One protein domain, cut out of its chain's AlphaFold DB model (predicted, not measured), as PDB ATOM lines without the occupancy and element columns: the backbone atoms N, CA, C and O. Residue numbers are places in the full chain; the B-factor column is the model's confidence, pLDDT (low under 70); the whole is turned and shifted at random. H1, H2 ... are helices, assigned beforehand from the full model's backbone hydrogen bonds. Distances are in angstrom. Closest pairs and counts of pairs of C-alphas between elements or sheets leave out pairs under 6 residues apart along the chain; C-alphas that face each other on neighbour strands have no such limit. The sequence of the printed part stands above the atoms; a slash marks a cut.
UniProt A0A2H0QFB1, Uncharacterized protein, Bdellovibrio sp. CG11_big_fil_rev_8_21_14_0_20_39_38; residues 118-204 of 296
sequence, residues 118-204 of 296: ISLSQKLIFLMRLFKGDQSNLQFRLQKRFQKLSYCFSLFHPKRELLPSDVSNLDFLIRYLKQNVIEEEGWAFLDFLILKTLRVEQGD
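This is residues 118 to 204 of the 296 residues of an uncharacterized protein of Bdellovibrio sp. CG11_big_fil_rev_8_21_14_0_20_39_38 (UniProt A0A2H0QFB1). Two helix pairs, H1 with H2 and the hairpin of H3 and H4, are stacked as two layers, H4 over H1 and H2 more loosely held. The 87 printed residues have four named helices, H1 to H4, and no named strand: all helix. The whole is compact, radius of gyration of the C-alphas 12.3 A, spanning 38 by 27 by 18 A.

H1, residues 120 to 140, has a kink of 68 degrees near residue 134. It touches H4, residues 184 to 197, the same way at a shallow tilt of 33 degrees, only just short of steep; closest C-alphas, Lys 132 and Thr 197, 6.1 A. H3, residues 170 to 180, forms a hairpin with H4; closest C-alphas, Lys 178 and Trp 187, 6.1 A. H2, residues 142 to 154, is close but not clearly touching H1; closest C-alphas, Asn 137 and Arg 145, 6.9 A. Every O i to N i+4 pair is within hydrogen-bond range in H3, 15 of 17 in H1, 7 of 9 in H2, 8 of 10 in H4.

H1, 28.7 A, begins at C-alpha 120 (167.149, 262.569, 235.567); H4, 20.2 A, ends at C-alpha 197 (159.899, 246.578, 227.823).

The printed part has no cut; the H2 to H3 link is long. Residues 159 to 162, 166 and 193 to 204 have pLDDT under 70.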
ATOM      1  N   ILE A 118     166.456 264.872 242.969       90.00
ATOM      2  CA  ILE A 118     166.376 263.595 242.257       90.00
ATOM      3  C   ILE A 118     166.831 263.810 240.812       90.00
ATOM      4  O   ILE A 118     166.172 264.532 240.053       90.00
ATOM      5  N   SER A 119     167.918 263.148 240.419       90.62
ATOM      6  CA  SER A 119     168.509 263.294 239.087       90.62
ATOM      7  C   SER A 119     167.618 262.709 237.980       90.62
ATOM      8  O   SER A 119     166.751 261.858 238.218       90.62
ATOM      9  N   LEU A 120     167.845 263.131 236.730       88.56
ATOM     10  CA  LEU A 120     167.149 262.569 235.567       88.56
ATOM     11  C   LEU A 120     167.366 261.049 235.453       88.56
ATOM     12  O   LEU A 120     166.416 260.308 235.210       88.56
ATOM     13  N   SER A 121     168.579 260.555 235.699       89.31
ATOM     14  CA  SER A 121     168.877 259.119 235.656       89.31
ATOM     15  C   SER A 121     168.106 258.319 236.706       89.31
ATOM     16  O   SER A 121     167.525 257.283 236.383       89.31
ATOM     17  N   GLN A 122     168.016 258.820 237.943       91.94
ATOM     18  CA  GLN A 122     167.225 258.201 239.008       91.94
ATOM     19  C   GLN A 122     165.742 258.134 238.630       91.94
ATOM     20  O   GLN A 122     165.102 257.095 238.827       91.94
ATOM     21  N   LYS A 123     165.206 259.210 238.039       89.94
ATOM     22  CA  LYS A 123     163.837 259.266 237.507       89.94
ATOM     23  C   LYS A 123     163.616 258.200 236.431       89.94
ATOM     24  O   LYS A 123     162.663 257.425 236.519       89.94
ATOM     25  N   LEU A 124     164.502 258.129 235.439       87.56
ATOM     26  CA  LEU A 124     164.394 257.200 234.313       87.56
ATOM     27  C   LEU A 124     164.524 255.729 234.743       87.56
ATOM     28  O   LEU A 124     163.720 254.901 234.311       87.56
ATOM     29  N   ILE A 125     165.460 255.397 235.640       89.44
ATOM     30  CA  ILE A 125     165.604 254.034 236.178       89.44
ATOM     31  C   ILE A 125     164.390 253.626 237.007       89.44
ATOM     32  O   ILE A 125     163.889 252.510 236.848       89.44
ATOM     33  N   PHE A 126     163.850 254.525 237.827       91.94
ATOM     34  CA  PHE A 126     162.622 254.243 238.560       91.94
ATOM     35  C   PHE A 126     161.451 253.946 237.610       91.94
ATOM     36  O   PHE A 126     160.738 252.959 237.801       91.94
ATOM     37  N   LEU A 127     161.267 254.748 236.552       87.25
ATOM     38  CA  LEU A 127     160.230 254.505 235.542       87.25
ATOM     39  C   LEU A 127     160.408 253.166 234.838       87.25
ATOM     40  O   LEU A 127     159.444 252.415 234.683       87.25
ATOM     41  N   MET A 128     161.644 252.852 234.454       85.94
ATOM     42  CA  MET A 128     161.985 251.576 233.843       85.94
ATOM     43  C   MET A 128     161.569 250.406 234.727       85.94
ATOM     44  O   MET A 128     160.895 249.482 234.268       85.94
ATOM     45  N   ARG A 129     161.947 250.451 236.004       87.94
ATOM     46  CA  ARG A 129     161.672 249.386 236.970       87.94
ATOM     47  C   ARG A 129     160.185 249.263 237.266       87.94
ATOM     48  O   ARG A 129     159.665 248.148 237.309       87.94
ATOM     49  N   LEU A 130     159.488 250.393 237.371       87.75
ATOM     50  CA  LEU A 130     158.039 250.434 237.510       87.75
ATOM     51  C   LEU A 130     157.341 249.769 236.317       87.75
ATOM     52  O   LEU A 130     156.458 248.938 236.520       87.75
ATOM     53  N   PHE A 131     157.736 250.098 235.085       85.38
ATOM     54  CA  PHE A 131     157.131 249.538 233.874       85.38
ATOM     55  C   PHE A 131     157.460 248.069 233.665       85.38
ATOM     56  O   PHE A 131     156.565 247.306 233.311       85.38
ATOM     57  N   LYS A 132     158.699 247.655 233.941       83.12
ATOM     58  CA  LYS A 132     159.097 246.246 233.886       83.12
ATOM     59  C   LYS A 132     158.298 245.411 234.888       83.12
ATOM     60  O   LYS A 132     157.722 244.397 234.509       83.12
ATOM     61  N   GLY A 133     158.198 245.861 236.141       83.56
ATOM     62  CA  GLY A 133     157.443 245.153 237.181       83.56
ATOM     63  C   GLY A 133     155.930 245.112 236.932       83.56
ATOM     64  O   GLY A 133     155.259 244.169 237.347       83.56
ATOM     65  N   ASP A 134     155.384 246.103 236.221       85.62
ATOM     66  CA  ASP A 134     153.956 246.182 235.903       85.62
ATOM     67  C   ASP A 134     153.608 245.759 234.465       85.62
ATOM     68  O   ASP A 134     152.442 245.882 234.096       85.62
ATOM     69  N   GLN A 135     154.547 245.248 233.661       84.06
ATOM     70  CA  GLN A 135     154.391 245.064 232.207       84.06
ATOM     71  C   GLN A 135     153.058 244.405 231.813       84.06
ATOM     72  O   GLN A 135     152.279 244.980 231.051       84.06
ATOM     73  N   SER A 136     152.742 243.241 232.388       84.31
ATOM     74  CA  SER A 136     151.492 242.519 232.100       84.31
ATOM     75  C   SER A 136     150.250 243.313 232.520       84.31
ATOM     76  O   SER A 136     149.243 243.360 231.813       84.31
ATOM     77  N   ASN A 137     150.309 244.009 233.653       86.19
ATOM     78  CA  ASN A 137     149.204 244.840 234.109       86.19
ATOM     79  C   ASN A 137     149.046 246.114 233.268       86.19
ATOM     80  O   ASN A 137     147.921 246.575 233.103       86.19
ATOM     81  N   LEU A 138     150.125 246.681 232.728       84.44
ATOM     82  CA  LEU A 138     150.061 247.829 231.819       84.44
ATOM     83  C   LEU A 138     149.447 247.445 230.475       84.44
ATOM     84  O   LEU A 138     148.680 248.225 229.922       84.44
ATOM     85  N   GLN A 139     149.728 246.237 229.987       82.50
ATOM     86  CA  GLN A 139     149.148 245.726 228.745       82.50
ATOM     87  C   GLN A 139     147.657 245.391 228.896       82.50
ATOM     88  O   GLN A 139     146.849 245.794 228.064       82.50
ATOM     89  N   PHE A 140     147.265 244.696 229.971       84.69
ATOM     90  CA  PHE A 140     145.914 244.121 230.076       84.69
ATOM     91  C   PHE A 140     144.989 244.817 231.082       84.69
ATOM     92  O   PHE A 140     143.787 244.555 231.113       84.69
ATOM     93  N   ARG A 141     145.528 245.646 231.983       86.94
ATOM     94  CA  ARG A 141     144.807 246.182 233.155       86.94
ATOM     95  C   ARG A 141     145.179 247.635 233.472       86.94
ATOM     96  O   ARG A 141     145.092 248.044 234.632       86.94
ATOM     97  N   LEU A 142     145.551 248.424 232.462       85.50
ATOM     98  CA  LEU A 142     146.046 249.799 232.616       85.50
ATOM     99  C   LEU A 142     145.141 250.672 233.498       85.50
ATOM    100  O   LEU A 142     145.611 251.272 234.464       85.50
ATOM    101  N   GLN A 143     143.828 250.650 233.251       84.94
ATOM    102  CA  GLN A 143     142.846 251.400 234.046       84.94
ATOM    103  C   GLN A 143     142.888 251.036 235.538       84.94
ATOM    104  O   GLN A 143     142.775 251.902 236.402       84.94
ATOM    105  N   LYS A 144     143.112 249.756 235.869       83.81
ATOM    106  CA  LYS A 144     143.238 249.303 237.264       83.81
ATOM    107  C   LYS A 144     144.572 249.727 237.888       83.81
ATOM    108  O   LYS A 144     144.647 249.875 239.103       83.81
ATOM    109  N   ARG A 145     145.626 249.939 237.088       84.75
ATOM    110  CA  ARG A 145     146.945 250.416 237.560       84.75
ATOM    111  C   ARG A 145     147.056 251.924 237.665       84.75
ATOM    112  O   ARG A 145     147.977 252.415 238.314       84.75
ATOM    113  N   PHE A 146     146.096 252.646 237.109       84.69
ATOM    114  CA  PHE A 146     146.090 254.095 237.059       84.69
ATOM    115  C   PHE A 146     146.363 254.765 238.409       84.69
ATOM    116  O   PHE A 146     147.169 255.685 238.483       84.69
ATOM    117  N   GLN A 147     145.765 254.272 239.497       82.56
ATOM    118  CA  GLN A 147     145.975 254.837 240.835       82.56
ATOM    119  C   GLN A 147     147.415 254.667 241.338       82.56
ATOM    120  O   GLN A 147     147.965 255.594 241.931       82.56
ATOM    121  N   LYS A 148     148.029 253.498 241.097       85.31
ATOM    122  CA  LYS A 148     149.432 253.235 241.455       85.31
ATOM    123  C   LYS A 148     150.358 254.130 240.636       85.31
ATOM    124  O   LYS A 148     151.234 254.769 241.208       85.31
ATOM    125  N   LEU A 149     150.142 254.188 239.324       86.12
ATOM    126  CA  LEU A 149     150.936 255.006 238.410       86.12
ATOM    127  C   LEU A 149     150.830 256.490 238.753       86.12
ATOM    128  O   LEU A 149     151.846 257.151 238.901       86.12
ATOM    129  N   SER A 150     149.614 256.983 238.975       85.00
ATOM    130  CA  SER A 150     149.345 258.367 239.372       85.00
ATOM    131  C   SER A 150     150.096 258.748 240.647       85.00
ATOM    132  O   SER A 150     150.719 259.802 240.701       85.00
ATOM    133  N   TYR A 151     150.096 257.865 241.653       86.56
ATOM    134  CA  TYR A 151     150.905 258.060 242.853       86.56
ATOM    135  C   TYR A 151     152.403 258.100 242.528       86.56
ATOM    136  O   TYR A 151     153.084 259.041 242.918       86.56
ATOM    137  N   CYS A 152     152.912 257.123 241.775       87.50
ATOM    138  CA  CYS A 152     154.328 257.089 241.416       87.50
ATOM    139  C   CYS A 152     154.742 258.354 240.652       87.50
ATOM    140  O   CYS A 152     155.788 258.913 240.947       87.50
ATOM    141  N   PHE A 153     153.905 258.862 239.743       84.75
ATOM    142  CA  PHE A 153     154.167 260.098 239.006       84.75
ATOM    143  C   PHE A 153     154.088 261.354 239.873       84.75
ATOM    144  O   PHE A 153     154.863 262.287 239.664       84.75
ATOM    145  N   SER A 154     153.239 261.357 240.904       84.88
ATOM    146  CA  SER A 154     153.206 262.455 241.875       84.88
ATOM    147  C   SER A 154     154.518 262.611 242.659       84.88
ATOM    148  O   SER A 154     154.797 263.702 243.146       84.88
ATOM    149  N   LEU A 155     155.361 261.567 242.719       85.19
ATOM    150  CA  LEU A 155     156.699 261.646 243.323       85.19
ATOM    151  C   LEU A 155     157.684 262.485 242.496       85.19
ATOM    152  O   LEU A 155     158.630 263.032 243.052       85.19
ATOM    153  N   PHE A 156     157.468 262.607 241.185       81.62
ATOM    154  CA  PHE A 156     158.313 263.410 240.295       81.62
ATOM    155  C   PHE A 156     157.904 264.880 240.312       81.62
ATOM    156  O   PHE A 156     158.753 265.762 240.256       81.62
ATOM    157  N   HIS A 157     156.593 265.130 240.368       76.81
ATOM    158  CA  HIS A 157     156.007 266.462 240.248       76.81
ATOM    159  C   HIS A 157     154.858 266.636 241.249       76.81
ATOM    160  O   HIS A 157     153.693 266.566 240.856       76.81
ATOM    161  N   PRO A 158     155.146 266.925 242.533       70.00
ATOM    162  CA  PRO A 158     154.127 267.010 243.589       70.00
ATOM    163  C   PRO A 158     153.031 268.058 243.338       70.00
ATOM    164  O   PRO A 158     151.977 268.018 243.965       70.00
ATOM    165  N   LYS A 159     153.296 269.023 242.446       67.88
ATOM    166  CA  LYS A 159     152.400 270.138 242.105       67.88
ATOM    167  C   LYS A 159     151.553 269.902 240.849       67.88
ATOM    168  O   LYS A 159     150.715 270.746 240.548       67.88
ATOM    169  N   ARG A 160     151.788 268.830 240.084       64.94
ATOM    170  CA  ARG A 160     151.026 268.554 238.854       64.94
ATOM    171  C   ARG A 160     149.822 267.673 239.168       64.94
ATOM    172  O   ARG A 160     149.886 266.819 240.053       64.94
ATOM    173  N   GLU A 161     148.723 267.908 238.450       58.69
ATOM    174  CA  GLU A 161     147.558 267.029 238.511       58.69
ATOM    175  C   GLU A 161     147.975 265.588 238.198       58.69
ATOM    176  O   GLU A 161     148.941 265.340 237.471       58.69
ATOM    177  N   LEU A 162     147.247 264.639 238.795       66.81
ATOM    178  CA  LEU A 162     147.403 263.215 238.517       66.81
ATOM    179  C   LEU A 162     147.324 262.968 237.004       66.81
ATOM    180  O   LEU A 162     146.861 263.820 236.245       66.81
ATOM    181  N   LEU A 163     147.740 261.774 236.571       73.69
ATOM    182  CA  LEU A 163     147.512 261.350 235.194       73.69
ATOM    183  C   LEU A 163     146.083 261.718 234.740       73.69
ATOM    184  O   LEU A 163     145.158 261.661 235.557       73.69
ATOM    185  N   PRO A 164     145.878 262.061 233.462       74.19
ATOM    186  CA  PRO A 164     144.545 262.297 232.929       74.19
ATOM    187  C   PRO A 164     143.672 261.051 233.107       74.19
ATOM    188  O   PRO A 164     144.111 259.936 232.822       74.19
ATOM    189  N   SER A 165     142.437 261.192 233.596       72.75
ATOM    190  CA  SER A 165     141.549 260.038 233.847       72.75
ATOM    191  C   SER A 165     141.215 259.226 232.589       72.75
ATOM    192  O   SER A 165     140.729 258.102 232.693       72.75
ATOM    193  N   ASP A 166     141.473 259.791 231.412       68.62
ATOM    194  CA  ASP A 166     141.268 259.225 230.083       68.62
ATOM    195  C   ASP A 166     142.512 258.523 229.504       68.62
ATOM    196  O   ASP A 166     142.521 258.199 228.313       68.62
ATOM    197  N   VAL A 167     143.535 258.217 230.322       75.69
ATOM    198  CA  VAL A 167     144.629 257.305 229.930       75.69
ATOM    199  C   VAL A 167     144.029 255.947 229.538       75.69
ATOM    200  O   VAL A 167     143.776 255.065 230.360       75.69
ATOM    201  N   SER A 168     143.771 255.806 228.242       76.69
ATOM    202  CA  SER A 168     143.013 254.706 227.646       76.69
ATOM    203  C   SER A 168     143.914 253.601 227.116       76.69
ATOM    204  O   SER A 168     143.492 252.451 227.010       76.69
ATOM    205  N   ASN A 169     145.166 253.934 226.809       82.06
ATOM    206  CA  ASN A 169     146.162 253.008 226.302       82.06
ATOM    207  C   ASN A 169     147.580 253.462 226.667       82.06
ATOM    208  O   ASN A 169     147.816 254.568 227.166       82.06
ATOM    209  N   LEU A 170     148.524 252.567 226.405       78.75
ATOM    210  CA  LEU A 170     149.931 252.769 226.695       78.75
ATOM    211  C   LEU A 170     150.535 253.939 225.900       78.75
ATOM    212  O   LEU A 170     151.268 254.740 226.468       78.75
ATOM    213  N   ASP A 171     150.184 254.094 224.622       80.81
ATOM    214  CA  ASP A 171     150.724 255.159 223.762       80.81
ATOM    215  C   ASP A 171     150.337 256.563 224.245       80.81
ATOM    216  O   ASP A 171     151.106 257.519 224.113       80.81
ATOM    217  N   PHE A 172     149.148 256.714 224.825       83.25
ATOM    218  CA  PHE A 172     148.751 257.955 225.476       83.25
ATOM    219  C   PHE A 172     149.596 258.224 226.727       83.25
ATOM    220  O   PHE A 172     150.140 259.319 226.862       83.25
ATOM    221  N   LEU A 173     149.761 257.225 227.604       83.00
ATOM    222  CA  LEU A 173     150.591 257.349 228.808       83.00
ATOM    223  C   LEU A 173     152.014 257.803 228.455       83.00
ATOM    224  O   LEU A 173     152.560 258.702 229.084       83.00
ATOM    225  N   ILE A 174     152.593 257.222 227.410       80.50
ATOM    226  CA  ILE A 174     153.931 257.552 226.916       80.50
ATOM    227  C   ILE A 174     154.033 259.012 226.491       80.50
ATOM    228  O   ILE A 174     154.941 259.725 226.921       80.50
ATOM    229  N   ARG A 175     153.101 259.463 225.643       82.25
ATOM    230  CA  ARG A 175     153.073 260.851 225.170       82.25
ATOM    231  C   ARG A 175     152.931 261.816 226.337       82.25
ATOM    232  O   ARG A 175     153.653 262.808 226.390       82.25
ATOM    233  N   TYR A 176     152.075 261.478 227.299       82.81
ATOM    234  CA  TYR A 176     151.920 262.261 228.515       82.81
ATOM    235  C   TYR A 176     153.235 262.362 229.295       82.81
ATOM    236  O   TYR A 176     153.613 263.462 229.688       82.81
ATOM    237  N   LEU A 177     153.964 261.254 229.476       81.50
ATOM    238  CA  LEU A 177     155.242 261.259 230.192       81.50
ATOM    239  C   LEU A 177     156.305 262.118 229.510       81.50
ATOM    240  O   LEU A 177     156.976 262.882 230.198       81.50
ATOM    241  N   LYS A 178     156.425 262.052 228.181       81.31
ATOM    242  CA  LYS A 178     157.356 262.914 227.435       81.31
ATOM    243  C   LYS A 178     157.034 264.397 227.581       81.31
ATOM    244  O   LYS A 178     157.927 265.213 227.727       81.31
ATOM    245  N   GLN A 179     155.754 264.745 227.532       81.50
ATOM    246  CA  GLN A 179     155.329 266.145 227.571       81.50
ATOM    247  C   GLN A 179     155.342 266.725 228.988       81.50
ATOM    248  O   GLN A 179     155.534 267.926 229.161       81.50
ATOM    249  N   ASN A 180     155.097 265.891 230.006       77.94
ATOM    250  CA  ASN A 180     154.757 266.375 231.345       77.94
ATOM    251  C   ASN A 180     155.662 265.871 232.469       77.94
ATOM    252  O   ASN A 180     155.547 266.383 233.580       77.94
ATOM    253  N   VAL A 181     156.506 264.866 232.246       74.69
ATOM    254  CA  VAL A 181     157.275 264.242 233.336       74.69
ATOM    255  C   VAL A 181     158.767 264.229 233.044       74.69
ATOM    256  O   VAL A 181     159.544 264.531 233.948       74.69
ATOM    257  N   ILE A 182     159.144 263.900 231.809       77.62
ATOM    258  CA  ILE A 182     160.527 263.700 231.385       77.62
ATOM    259  C   ILE A 182     160.987 264.857 230.499       77.62
ATOM    260  O   ILE A 182     160.318 265.213 229.532       77.62
ATOM    261  N   GLU A 183     162.139 265.422 230.851       78.56
ATOM    262  CA  GLU A 183     162.858 266.419 230.052       78.56
ATOM    263  C   GLU A 183     163.245 265.846 228.682       78.56
ATOM    264  O   GLU A 183     163.342 264.629 228.513       78.56
ATOM    265  N   GLU A 184     163.465 266.714 227.695       76.56
ATOM    266  CA  GLU A 184     163.726 266.313 226.303       76.56
ATOM    267  C   GLU A 184     164.900 265.323 226.181       76.56
ATOM    268  O   GLU A 184     164.817 264.333 225.453       76.56
ATOM    269  N   GLU A 185     165.933 265.510 227.003       71.25
ATOM    270  CA  GLU A 185     167.113 264.646 227.122       71.25
ATOM    271  C   GLU A 185     166.765 263.181 227.460       71.25
ATOM    272  O   GLU A 185     167.480 262.255 227.081       71.25
ATOM    273  N   GLY A 186     165.640 262.939 228.139       72.81
ATOM    274  CA  GLY A 186     165.178 261.599 228.506       72.81
ATOM    275  C   GLY A 186     164.234 260.945 227.492       72.81
ATOM    276  O   GLY A 186     163.849 259.788 227.684       72.81
ATOM    277  N   TRP A 187     163.832 261.639 226.420       79.06
ATOM    278  CA  TRP A 187     162.842 261.119 225.467       79.06
ATOM    279  C   TRP A 187     163.343 259.897 224.705       79.06
ATOM    280  O   TRP A 187     162.602 258.919 224.589       79.06
ATOM    281  N   ALA A 188     164.594 259.932 224.235       72.62
ATOM    282  CA  ALA A 188     165.205 258.823 223.504       72.62
ATOM    283  C   ALA A 188     165.283 257.555 224.370       72.62
ATOM    284  O   ALA A 188     164.953 256.457 223.911       72.62
ATOM    285  N   PHE A 189     165.636 257.708 225.650       73.12
ATOM    286  CA  PHE A 189     165.639 256.598 226.600       73.12
ATOM    287  C   PHE A 189     164.229 256.066 226.856       73.12
ATOM    288  O   PHE A 189     164.019 254.854 226.875       73.12
ATOM    289  N   LEU A 190     163.247 256.952 227.036       71.31
ATOM    290  CA  LEU A 190     161.867 256.540 227.259       71.31
ATOM    291  C   LEU A 190     161.321 255.769 226.047       71.31
ATOM    292  O   LEU A 190     160.716 254.715 226.225       71.31
ATOM    293  N   ASP A 191     161.587 256.235 224.825       70.75
ATOM    294  CA  ASP A 191     161.232 255.515 223.596       70.75
ATOM    295  C   ASP A 191     161.861 254.129 223.537       70.75
ATOM    296  O   ASP A 191     161.170 253.140 223.273       70.75
ATOM    297  N   PHE A 192     163.155 254.039 223.839       70.00
ATOM    298  CA  PHE A 192     163.854 252.764 223.915       70.00
ATOM    299  C   PHE A 192     163.221 251.828 224.954       70.00
ATOM    300  O   PHE A 192     162.922 250.669 224.644       70.00
ATOM    301  N   LEU A 193     162.953 252.337 226.160       67.75
ATOM    302  CA  LEU A 193     162.308 251.604 227.244       67.75
ATOM    303  C   LEU A 193     160.969 251.022 226.793       67.75
ATOM    304  O   LEU A 193     160.682 249.850 227.005       67.75
ATOM    305  N   ILE A 194     160.138 251.830 226.151       67.19
ATOM    306  CA  ILE A 194     158.811 251.416 225.697       67.19
ATOM    307  C   ILE A 194     158.910 250.330 224.639       67.19
ATOM    308  O   ILE A 194     158.234 249.301 224.735       67.19
ATOM    309  N   LEU A 195     159.743 250.568 223.624       64.44
ATOM    310  CA  LEU A 195     159.913 249.638 222.520       64.44
ATOM    311  C   LEU A 195     160.399 248.282 223.026       64.44
ATOM    312  O   LEU A 195     159.952 247.270 222.503       64.44
ATOM    313  N   LYS A 196     161.265 248.248 224.046       64.56
ATOM    314  CA  LYS A 196     161.871 247.012 224.558       64.56
ATOM    315  C   LYS A 196     161.112 246.349 225.697       64.56
ATOM    316  O   LYS A 196     161.050 245.127 225.732       64.56
ATOM    317  N   THR A 197     160.551 247.115 226.623       63.28
ATOM    318  CA  THR A 197     159.899 246.578 227.823       63.28
ATOM    319  C   THR A 197     158.419 246.311 227.604       63.28
ATOM    320  O   THR A 197     157.873 245.434 228.253       63.28
ATOM    321  N   LEU A 198     157.737 247.042 226.719       63.88
ATOM    322  CA  LEU A 198     156.275 246.957 226.617       63.88
ATOM    323  C   LEU A 198     155.780 246.329 225.311       63.88
ATOM    324  O   LEU A 198     154.641 245.862 225.276       63.88
ATOM    325  N   ARG A 199     156.614 246.305 224.263       62.62
ATOM    326  CA  ARG A 199     156.245 245.815 222.924       62.62
ATOM    327  C   ARG A 199     156.969 244.540 222.475       62.62
ATOM    328  O   ARG A 199     156.572 243.974 221.465       62.62
ATOM    329  N   VAL A 200     157.994 244.081 223.194       56.22
ATOM    330  CA  VAL A 200     158.670 242.804 222.899       56.22
ATOM    331  C   VAL A 200     157.979 241.693 223.695       56.22
ATOM    332  O   VAL A 200     157.812 241.815 224.911       56.22
ATOM    333  N   GLU A 201     157.524 240.643 223.000       52.59
ATOM    334  CA  GLU A 201     157.076 239.383 223.615       52.59
ATOM    335  C   GLU A 201     158.214 238.774 224.444       52.59
ATOM    336  O   GLU A 201     159.369 239.057 224.163       52.59
ATOM    337  N   GLN A 202     157.893 237.978 225.470       47.25
ATOM    338  CA  GLN A 202     158.820 237.365 226.441       47.25
ATOM    339  C   GLN A 202     159.992 236.580 225.806       47.25
ATOM    340  O   GLN A 202     160.034 235.354 225.836       47.25
ATOM    341  N   GLY A 203     160.963 237.293 225.255       44.09
ATOM    342  CA  GLY A 203     162.181 236.774 224.667       44.09
ATOM    343  C   GLY A 203     163.264 237.818 224.855       44.09
ATOM    344  O   GLY A 203     163.143 238.928 224.335       44.09
ATOM    345  N   ASP A 204     164.264 237.451 225.656       42.28
ATOM    346  CA  ASP A 204     165.512 238.156 225.942       42.28
ATOM    347  C   ASP A 204     165.433 239.665 225.719       42.28
ATOM    348  O   ASP A 204     165.805 240.201 224.662       42.28
TER     349      ASP A 204